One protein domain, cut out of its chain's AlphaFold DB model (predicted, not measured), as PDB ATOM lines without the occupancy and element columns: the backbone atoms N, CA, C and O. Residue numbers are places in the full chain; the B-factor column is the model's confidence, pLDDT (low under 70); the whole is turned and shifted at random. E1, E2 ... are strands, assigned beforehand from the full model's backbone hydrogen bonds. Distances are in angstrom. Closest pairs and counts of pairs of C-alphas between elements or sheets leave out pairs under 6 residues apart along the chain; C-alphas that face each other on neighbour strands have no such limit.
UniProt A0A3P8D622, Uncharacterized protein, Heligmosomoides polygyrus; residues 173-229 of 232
ATOM      1  N   VAL A 173      97.736 -27.765 -53.403       88.88
ATOM      2  CA  VAL A 173      96.723 -27.992 -54.419       88.88
ATOM      3  C   VAL A 173      96.349 -29.460 -54.507       88.88
ATOM      4  O   VAL A 173      97.186 -30.354 -54.364       88.88
ATOM      5  N   ARG A 174      95.072 -29.710 -54.786       89.50
ATOM      6  CA  ARG A 174      94.580 -31.043 -55.118       89.50
ATOM      7  C   ARG A 174      93.544 -31.012 -56.232       89.50
ATOM      8  O   ARG A 174      92.865 -30.009 -56.435       89.50
ATOM      9  N   ASP A 175      93.374 -32.139 -56.916       87.19
ATOM     10  CA  ASP A 175      92.286 -32.307 -57.875       87.19
ATOM     11  C   ASP A 175      90.912 -32.158 -57.196       87.19
ATOM     12  O   ASP A 175      90.636 -32.718 -56.128       87.19
ATOM     13  N   ASN A 176      90.029 -31.413 -57.851       85.94
ATOM     14  CA  ASN A 176      88.652 -31.175 -57.425       85.94
ATOM     15  C   ASN A 176      87.794 -32.451 -57.390       85.94
ATOM     16  O   ASN A 176      87.055 -32.672 -56.428       85.94
ATOM     17  N   TRP A 177      87.897 -33.311 -58.404       85.62
ATOM     18  CA  TRP A 177      87.022 -34.474 -58.578       85.62
ATOM     19  C   TRP A 177      87.118 -35.488 -57.426       85.62
ATOM     20  O   TRP A 177      86.153 -36.200 -57.158       85.62
ATOM     21  N   MET A 178      88.233 -35.509 -56.687       84.75
ATOM     22  CA  MET A 178      88.465 -36.454 -55.585       84.75
ATOM     23  C   MET A 178      87.443 -36.356 -54.451       84.75
ATOM     24  O   MET A 178      87.151 -37.354 -53.799       84.75
ATOM     25  N   THR A 179      86.900 -35.164 -54.211       84.94
ATOM     26  CA  THR A 179      85.900 -34.915 -53.156       84.94
ATOM     27  C   THR A 179      84.595 -34.386 -53.730       84.94
ATOM     28  O   THR A 179      83.833 -33.703 -53.046       84.94
ATOM     29  N   ASN A 180      84.347 -34.656 -55.014       84.06
ATOM     30  CA  ASN A 180      83.270 -34.037 -55.771       84.06
ATOM     31  C   ASN A 180      83.241 -32.503 -55.613       84.06
ATOM     32  O   ASN A 180      82.219 -31.889 -55.301       84.06
ATOM     33  N   SER A 181      84.422 -31.906 -55.762       84.62
ATOM     34  CA  SER A 181      84.738 -30.492 -55.555       84.62
ATOM     35  C   SER A 181      84.590 -29.960 -54.132       84.62
ATOM     36  O   SER A 181      85.086 -28.873 -53.899       84.62
ATOM     37  N   LYS A 182      84.020 -30.687 -53.160       83.81
ATOM     38  CA  LYS A 182      83.821 -30.183 -51.784       83.81
ATOM     39  C   LYS A 182      85.114 -29.623 -51.191       83.81
ATOM     40  O   LYS A 182      86.147 -30.288 -51.283       83.81
ATOM     41  N   TRP A 183      85.018 -28.451 -50.566       83.25
ATOM     42  CA  TRP A 183      86.113 -27.769 -49.877       83.25
ATOM     43  C   TRP A 183      86.266 -28.265 -48.436       83.25
ATOM     44  O   TRP A 183      85.279 -28.420 -47.717       83.25
ATOM     45  N   SER A 184      87.504 -28.485 -48.004       84.06
ATOM     46  CA  SER A 184      87.882 -28.784 -46.627       84.06
ATOM     47  C   SER A 184      88.620 -27.583 -46.034       84.06
ATOM     48  O   SER A 184      89.744 -27.314 -46.453       84.06
ATOM     49  N   PRO A 185      88.047 -26.884 -45.036       78.25
ATOM     50  CA  PRO A 185      88.699 -25.724 -44.431       78.25
ATOM     51  C   PRO A 185      90.059 -26.067 -43.808       78.25
ATOM     52  O   PRO A 185      90.989 -25.283 -43.926       78.25
ATOM     53  N   ASP A 186      90.219 -27.261 -43.230       80.56
ATOM     54  CA  ASP A 186      91.448 -27.646 -42.516       80.56
ATOM     55  C   ASP A 186      92.574 -28.170 -43.434       80.56
ATOM     56  O   ASP A 186      93.739 -28.304 -43.025       80.56
ATOM     57  N   LYS A 187      92.228 -28.563 -44.665       82.69
ATOM     58  CA  LYS A 187      93.138 -29.272 -45.579       82.69
ATOM     59  C   LYS A 187      93.421 -28.511 -46.860       82.69
ATOM     60  O   LYS A 187      94.538 -28.619 -47.360       82.69
ATOM     61  N   ASP A 188      92.444 -27.788 -47.389       82.81
ATOM     62  CA  ASP A 188      92.562 -27.203 -48.713       82.81
ATOM     63  C   ASP A 188      93.153 -25.803 -48.644       82.81
ATOM     64  O   ASP A 188      92.719 -24.951 -47.871       82.81
ATOM     65  N   PHE A 189      94.144 -25.578 -49.499       84.19
ATOM     66  CA  PHE A 189      94.607 -24.244 -49.853       84.19
ATOM     67  C   PHE A 189      94.172 -23.882 -51.271       84.19
ATOM     68  O   PHE A 189      93.787 -22.748 -51.504       84.19
ATOM     69  N   MET A 190      94.154 -24.841 -52.204       84.62
ATOM     70  CA  MET A 190      93.676 -24.641 -53.569       84.62
ATOM     71  C   MET A 190      93.107 -25.921 -54.198       84.62
ATOM     72  O   MET A 190      93.570 -27.036 -53.945       84.62
ATOM     73  N   LEU A 191      92.122 -25.761 -55.083       85.31
ATOM     74  CA  LEU A 191      91.606 -26.806 -55.964       85.31
ATOM     75  C   LEU A 191      92.080 -26.597 -57.406       85.31
ATOM     76  O   LEU A 191      91.997 -25.501 -57.955       85.31
ATOM     77  N   HIS A 192      92.568 -27.674 -58.018       85.12
ATOM     78  CA  HIS A 192      92.990 -27.718 -59.415       85.12
ATOM     79  C   HIS A 192      91.816 -28.027 -60.360       85.12
ATOM     80  O   HIS A 192      90.773 -28.540 -59.946       85.12
ATOM     81  N   ASN A 193      92.035 -27.770 -61.654       78.81
ATOM     82  CA  ASN A 193      91.159 -28.131 -62.769       78.81
ATOM     83  C   ASN A 193      89.766 -27.475 -62.731       78.81
ATOM     84  O   ASN A 193      88.746 -28.094 -63.034       78.81
ATOM     85  N   TRP A 194      89.714 -26.195 -62.362       79.69
ATOM     86  CA  TRP A 194      88.515 -25.371 -62.504       79.69
ATOM     87  C   TRP A 194      88.519 -24.706 -63.874       79.69
ATOM     88  O   TRP A 194      89.124 -23.649 -64.065       79.69
ATOM     89  N   LYS A 195      87.876 -25.367 -64.838       79.88
ATOM     90  CA  LYS A 195      87.650 -24.856 -66.198       79.88
ATOM     91  C   LYS A 195      86.177 -24.516 -66.383       79.88
ATOM     92  O   LYS A 195      85.316 -25.262 -65.912       79.88
ATOM     93  N   ILE A 196      85.850 -23.422 -67.069       78.38
ATOM     94  CA  ILE A 196      84.459 -22.915 -67.131       78.38
ATOM     95  C   ILE A 196      83.512 -23.945 -67.759       78.38
ATOM     96  O   ILE A 196      82.468 -24.265 -67.197       78.38
ATOM     97  N   HIS A 197      83.912 -24.538 -68.884       80.88
ATOM     98  CA  HIS A 197      83.113 -25.532 -69.612       80.88
ATOM     99  C   HIS A 197      82.888 -26.849 -68.831       80.88
ATOM    100  O   HIS A 197      82.047 -27.674 -69.200       80.88
ATOM    101  N   GLN A 198      83.620 -27.045 -67.731       85.31
ATOM    102  CA  GLN A 198      83.556 -28.218 -66.859       85.31
ATOM    103  C   GLN A 198      82.671 -28.011 -65.620       85.31
ATOM    104  O   GLN A 198      82.426 -28.966 -64.883       85.31
ATOM    105  N   LEU A 199      82.165 -26.792 -65.388       84.81
ATOM    106  CA  LEU A 199      81.291 -26.493 -64.256       84.81
ATOM    107  C   LEU A 199      79.936 -27.199 -64.409       84.81
ATOM    108  O   LEU A 199      79.311 -27.181 -65.476       84.81
ATOM    109  N   ARG A 200      79.469 -27.814 -63.323       83.62
ATOM    110  CA  ARG A 200      78.179 -28.497 -63.195       83.62
ATOM    111  C   ARG A 200      77.404 -27.978 -61.988       83.62
ATOM    112  O   ARG A 200      77.964 -27.469 -61.017       83.62
ATOM    113  N   ARG A 201      76.077 -28.104 -62.058       78.81
ATOM    114  CA  ARG A 201      75.167 -27.815 -60.941       78.81
ATOM    115  C   ARG A 201      74.896 -29.107 -60.180       78.81
ATOM    116  O   ARG A 201      74.640 -30.124 -60.817       78.81
ATOM    117  N   TYR A 202      74.907 -29.050 -58.850       73.81
ATOM    118  CA  TYR A 202      74.550 -30.198 -58.017       73.81
ATOM    119  C   TYR A 202      73.124 -30.674 -58.316       73.81
ATOM    120  O   TYR A 202      72.185 -29.875 -58.292       73.81
ATOM    121  N   ARG A 203      72.951 -31.980 -58.527       71.25
ATOM    122  CA  ARG A 203      71.669 -32.676 -58.369       71.25
ATOM    123  C   ARG A 203      71.718 -33.532 -57.104       71.25
ATOM    124  O   ARG A 203      72.790 -33.867 -56.606       71.25
ATOM    125  N   GLN A 204      70.554 -33.901 -56.572       64.88
ATOM    126  CA  GLN A 204      70.450 -34.686 -55.332       64.88
ATOM    127  C   GLN A 204      71.154 -36.059 -55.428       64.88
ATOM    128  O   GLN A 204      71.614 -36.581 -54.416       64.88
ATOM    129  N   SER A 205      71.309 -36.601 -56.641       64.00
ATOM    130  CA  SER A 205      72.073 -37.818 -56.952       64.00
ATOM    131  C   SER A 205      73.594 -37.668 -56.843       64.00
ATOM    132  O   SER A 205      74.293 -38.666 -56.696       64.00
ATOM    133  N   ASP A 206      74.120 -36.444 -56.894       62.94
ATOM    134  CA  ASP A 206      75.551 -36.186 -57.113       62.94
ATOM    135  C   ASP A 206      76.309 -35.978 -55.790       62.94
ATOM    136  O   ASP A 206      77.464 -35.569 -55.767       62.94
ATOM    137  N   LEU A 207      75.679 -36.234 -54.642       60.38
ATOM    138  CA  LEU A 207      76.234 -35.897 -53.324       60.38
ATOM    139  C   LEU A 207      77.439 -36.760 -52.898       60.38
ATOM    140  O   LEU A 207      78.148 -36.378 -51.957       60.38
ATOM    141  N   LEU A 208      77.684 -37.880 -53.588       58.47
ATOM    142  CA  LEU A 208      78.709 -38.870 -53.236       58.47
ATOM    143  C   LEU A 208      79.907 -38.871 -54.203       58.47
ATOM    144  O   LEU A 208      81.032 -38.722 -53.736       58.47
ATOM    145  N   HIS A 209      79.690 -38.953 -55.522       60.88
ATOM    146  CA  HIS A 209      80.753 -38.897 -56.537       60.88
ATOM    147  C   HIS A 209      80.262 -38.217 -57.821       60.88
ATOM    148  O   HIS A 209      79.149 -38.477 -58.271       60.88
ATOM    149  N   GLY A 210      81.093 -37.348 -58.404       61.03
ATOM    150  CA  GLY A 210      80.826 -36.747 -59.714       61.03
ATOM    151  C   GLY A 210      80.959 -37.773 -60.842       61.03
ATOM    152  O   GLY A 210      81.667 -38.771 -60.701       61.03
ATOM    153  N   ALA A 211      80.295 -37.528 -61.974       65.31
ATOM    154  CA  ALA A 211      80.260 -38.469 -63.097       65.31
ATOM    155  C   ALA A 211      81.598 -38.577 -63.856       65.31
ATOM    156  O   ALA A 211      81.820 -39.544 -64.585       65.31
ATOM    157  N   SER A 212      82.501 -37.601 -63.701       75.44
ATOM    158  CA  SER A 212      83.773 -37.540 -64.425       75.44
ATOM    159  C   SER A 212      84.857 -36.779 -63.656       75.44
ATOM    160  O   SER A 212      84.574 -35.869 -62.880       75.44
ATOM    161  N   LYS A 213      86.129 -37.108 -63.935       79.62
ATOM    162  CA  LYS A 213      87.310 -36.363 -63.451       79.62
ATOM    163  C   LYS A 213      87.442 -34.966 -64.069       79.62
ATOM    164  O   LYS A 213      88.201 -34.140 -63.571       79.62
ATOM    165  N   ALA A 214      86.736 -34.729 -65.173       79.69
ATOM    166  CA  ALA A 214      86.733 -33.474 -65.913       79.69
ATOM    167  C   ALA A 214      85.523 -32.593 -65.567       79.69
ATOM    168  O   ALA A 214      85.204 -31.689 -66.326       79.69
ATOM    169  N   GLU A 215      84.812 -32.877 -64.476       85.12
ATOM    170  CA  GLU A 215      83.671 -32.087 -64.020       85.12
ATOM    171  C   GLU A 215      83.912 -31.556 -62.615       85.12
ATOM    172  O   GLU A 215      84.588 -32.187 -61.799       85.12
ATOM    173  N   TRP A 216      83.343 -30.387 -62.332       84.88
ATOM    174  CA  TRP A 216      83.453 -29.772 -61.019       84.88
ATOM    175  C   TRP A 216      82.207 -28.994 -60.637       84.88
ATOM    176  O   TRP A 216      81.416 -28.584 -61.485       84.88
ATOM    177  N   PHE A 217      82.033 -28.806 -59.337       83.12
ATOM    178  CA  PHE A 217      80.865 -28.177 -58.736       83.12
ATOM    179  C   PHE A 217      81.316 -27.018 -57.856       83.12
ATOM    180  O   PHE A 217      82.393 -27.077 -57.265       83.12
ATOM    181  N   ASN A 218      80.481 -25.985 -57.732       79.44
ATOM    182  CA  ASN A 218      80.752 -24.896 -56.796       79.44
ATOM    183  C   ASN A 218      80.867 -25.459 -55.367       79.44
ATOM    184  O   ASN A 218      79.866 -25.953 -54.848       79.44
ATOM    185  N   PRO A 219      82.033 -25.376 -54.710       76.69
ATOM    186  CA  PRO A 219      82.211 -25.985 -53.398       76.69
ATOM    187  C   PRO A 219      81.639 -25.142 -52.252       76.69
ATOM    188  O   PRO A 219      81.636 -25.594 -51.107       76.69
ATOM    189  N   PHE A 220      81.167 -23.927 -52.546       73.38
ATOM    190  CA  PHE A 220      80.623 -22.990 -51.571       73.38
ATOM    191  C   PHE A 220      79.103 -23.001 -51.547       73.38
ATOM    192  O   PHE A 220      78.424 -23.286 -52.535       73.38
ATOM    193  N   LYS A 221      78.550 -22.634 -50.388       64.38
ATOM    194  CA  LYS A 221      77.110 -22.453 -50.223       64.38
ATOM    195  C   LYS A 221      76.664 -21.211 -51.002       64.38
ATOM    196  O   LYS A 221      77.027 -20.100 -50.639       64.38
ATOM    197  N   GLY A 222      75.834 -21.407 -52.024       64.94
ATOM    198  CA  GLY A 222      75.249 -20.324 -52.821       64.94
ATOM    199  C   GLY A 222      75.712 -20.326 -54.276       64.94
ATOM    200  O   GLY A 222      76.322 -21.280 -54.749       64.94
ATOM    201  N   ILE A 223      75.371 -19.267 -55.006       61.03
ATOM    202  CA  ILE A 223      75.818 -19.053 -56.387       61.03
ATOM    203  C   ILE A 223      77.073 -18.183 -56.332       61.03
ATOM    204  O   ILE A 223      77.099 -17.194 -55.604       61.03
ATOM    205  N   ILE A 224      78.100 -18.541 -57.103       62.72
ATOM    206  CA  ILE A 224      79.257 -17.667 -57.311       62.72
ATOM    207  C   ILE A 224      78.805 -16.485 -58.174       62.72
ATOM    208  O   ILE A 224      78.492 -16.674 -59.349       62.72
ATOM    209  N   GLN A 225      78.775 -15.285 -57.599       63.50
ATOM    210  CA  GLN A 225      78.510 -14.042 -58.327       63.50
ATOM    211  C   GLN A 225      79.842 -13.464 -58.800       63.50
ATOM    212  O   GLN A 225      80.539 -12.773 -58.058       63.50
ATOM    213  N   LEU A 226      80.225 -13.808 -60.031       59.44
ATOM    214  CA  LEU A 226      81.502 -13.384 -60.609       59.44
ATOM    215  C   LEU A 226      81.591 -11.859 -60.744       59.44
ATOM    216  O   LEU A 226      82.688 -11.321 -60.633       59.44
ATOM    217  N   GLU A 227      80.460 -11.160 -60.903       60.62
ATOM    218  CA  GLU A 227      80.421  -9.693 -60.916       60.62
ATOM    219  C   GLU A 227      80.885  -9.036 -59.608       60.62
ATOM    220  O   GLU A 227      81.300  -7.881 -59.625       60.62
ATOM    221  N   LEU A 228      80.847  -9.756 -58.481       58.78
ATOM    222  CA  LEU A 228      81.317  -9.246 -57.190       58.78
ATOM    223  C   LEU A 228      82.828  -9.434 -56.987       58.78
ATOM    224  O   LEU A 228      83.379  -8.954 -55.997       58.78
ATOM    225  N   CYS A 229      83.507 -10.134 -57.898       55.31
ATOM    226  CA  CYS A 229      84.949 -10.336 -57.829       55.31
ATOM    227  C   CYS A 229      85.665  -9.082 -58.353       55.31
ATOM    228  O   CYS A 229      85.608  -8.789 -59.548       55.31
TER     229      CYS A 229
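AT A GLANCE: This is residues 173 to 229 of the 232 residues of an uncharacterized protein of Heligmosomoides polygyrus (UniProt A0A3P8D622). With little regular structure, this is a knot of loops with a tiny two-strand ribbon, E1 and E2 side by side, at one edge, and a tail, residues 224 to 229, that sticks out. The stretch after E2 loops out and comes back, pairing residues 199 to 200 with residues 216 to 217, parallel. The printed part has 57 residues, with no named helix and two named strands, E1 then E2, parallel; the class is all strand, though the strands hold only 6 residues. It is compact, with a radius of gyration of the C-alphas of 11.2 A and spans of 30 by 25 by 19 A.

IN THESE COORDINATES: E1, residues 173 to 175, is 7.1 A long and begins at C-alpha 173 (96.723, -27.992, -54.419). E2, residues 190 to 192, is 6.6 A long and ends at C-alpha 192 (92.990, -27.718, -59.415).

HOW THE PARTS SIT: E1 and E2 are parallel neighbours at 39 degrees. N 192 and O 174, 2.8 A apart, are within hydrogen-bond range.

THE WHOLE: The printed part has no cut. The E1 to E2 link is long, 14 residues. Residues 204 to 211 and 221 to 229 have pLDDT under 70.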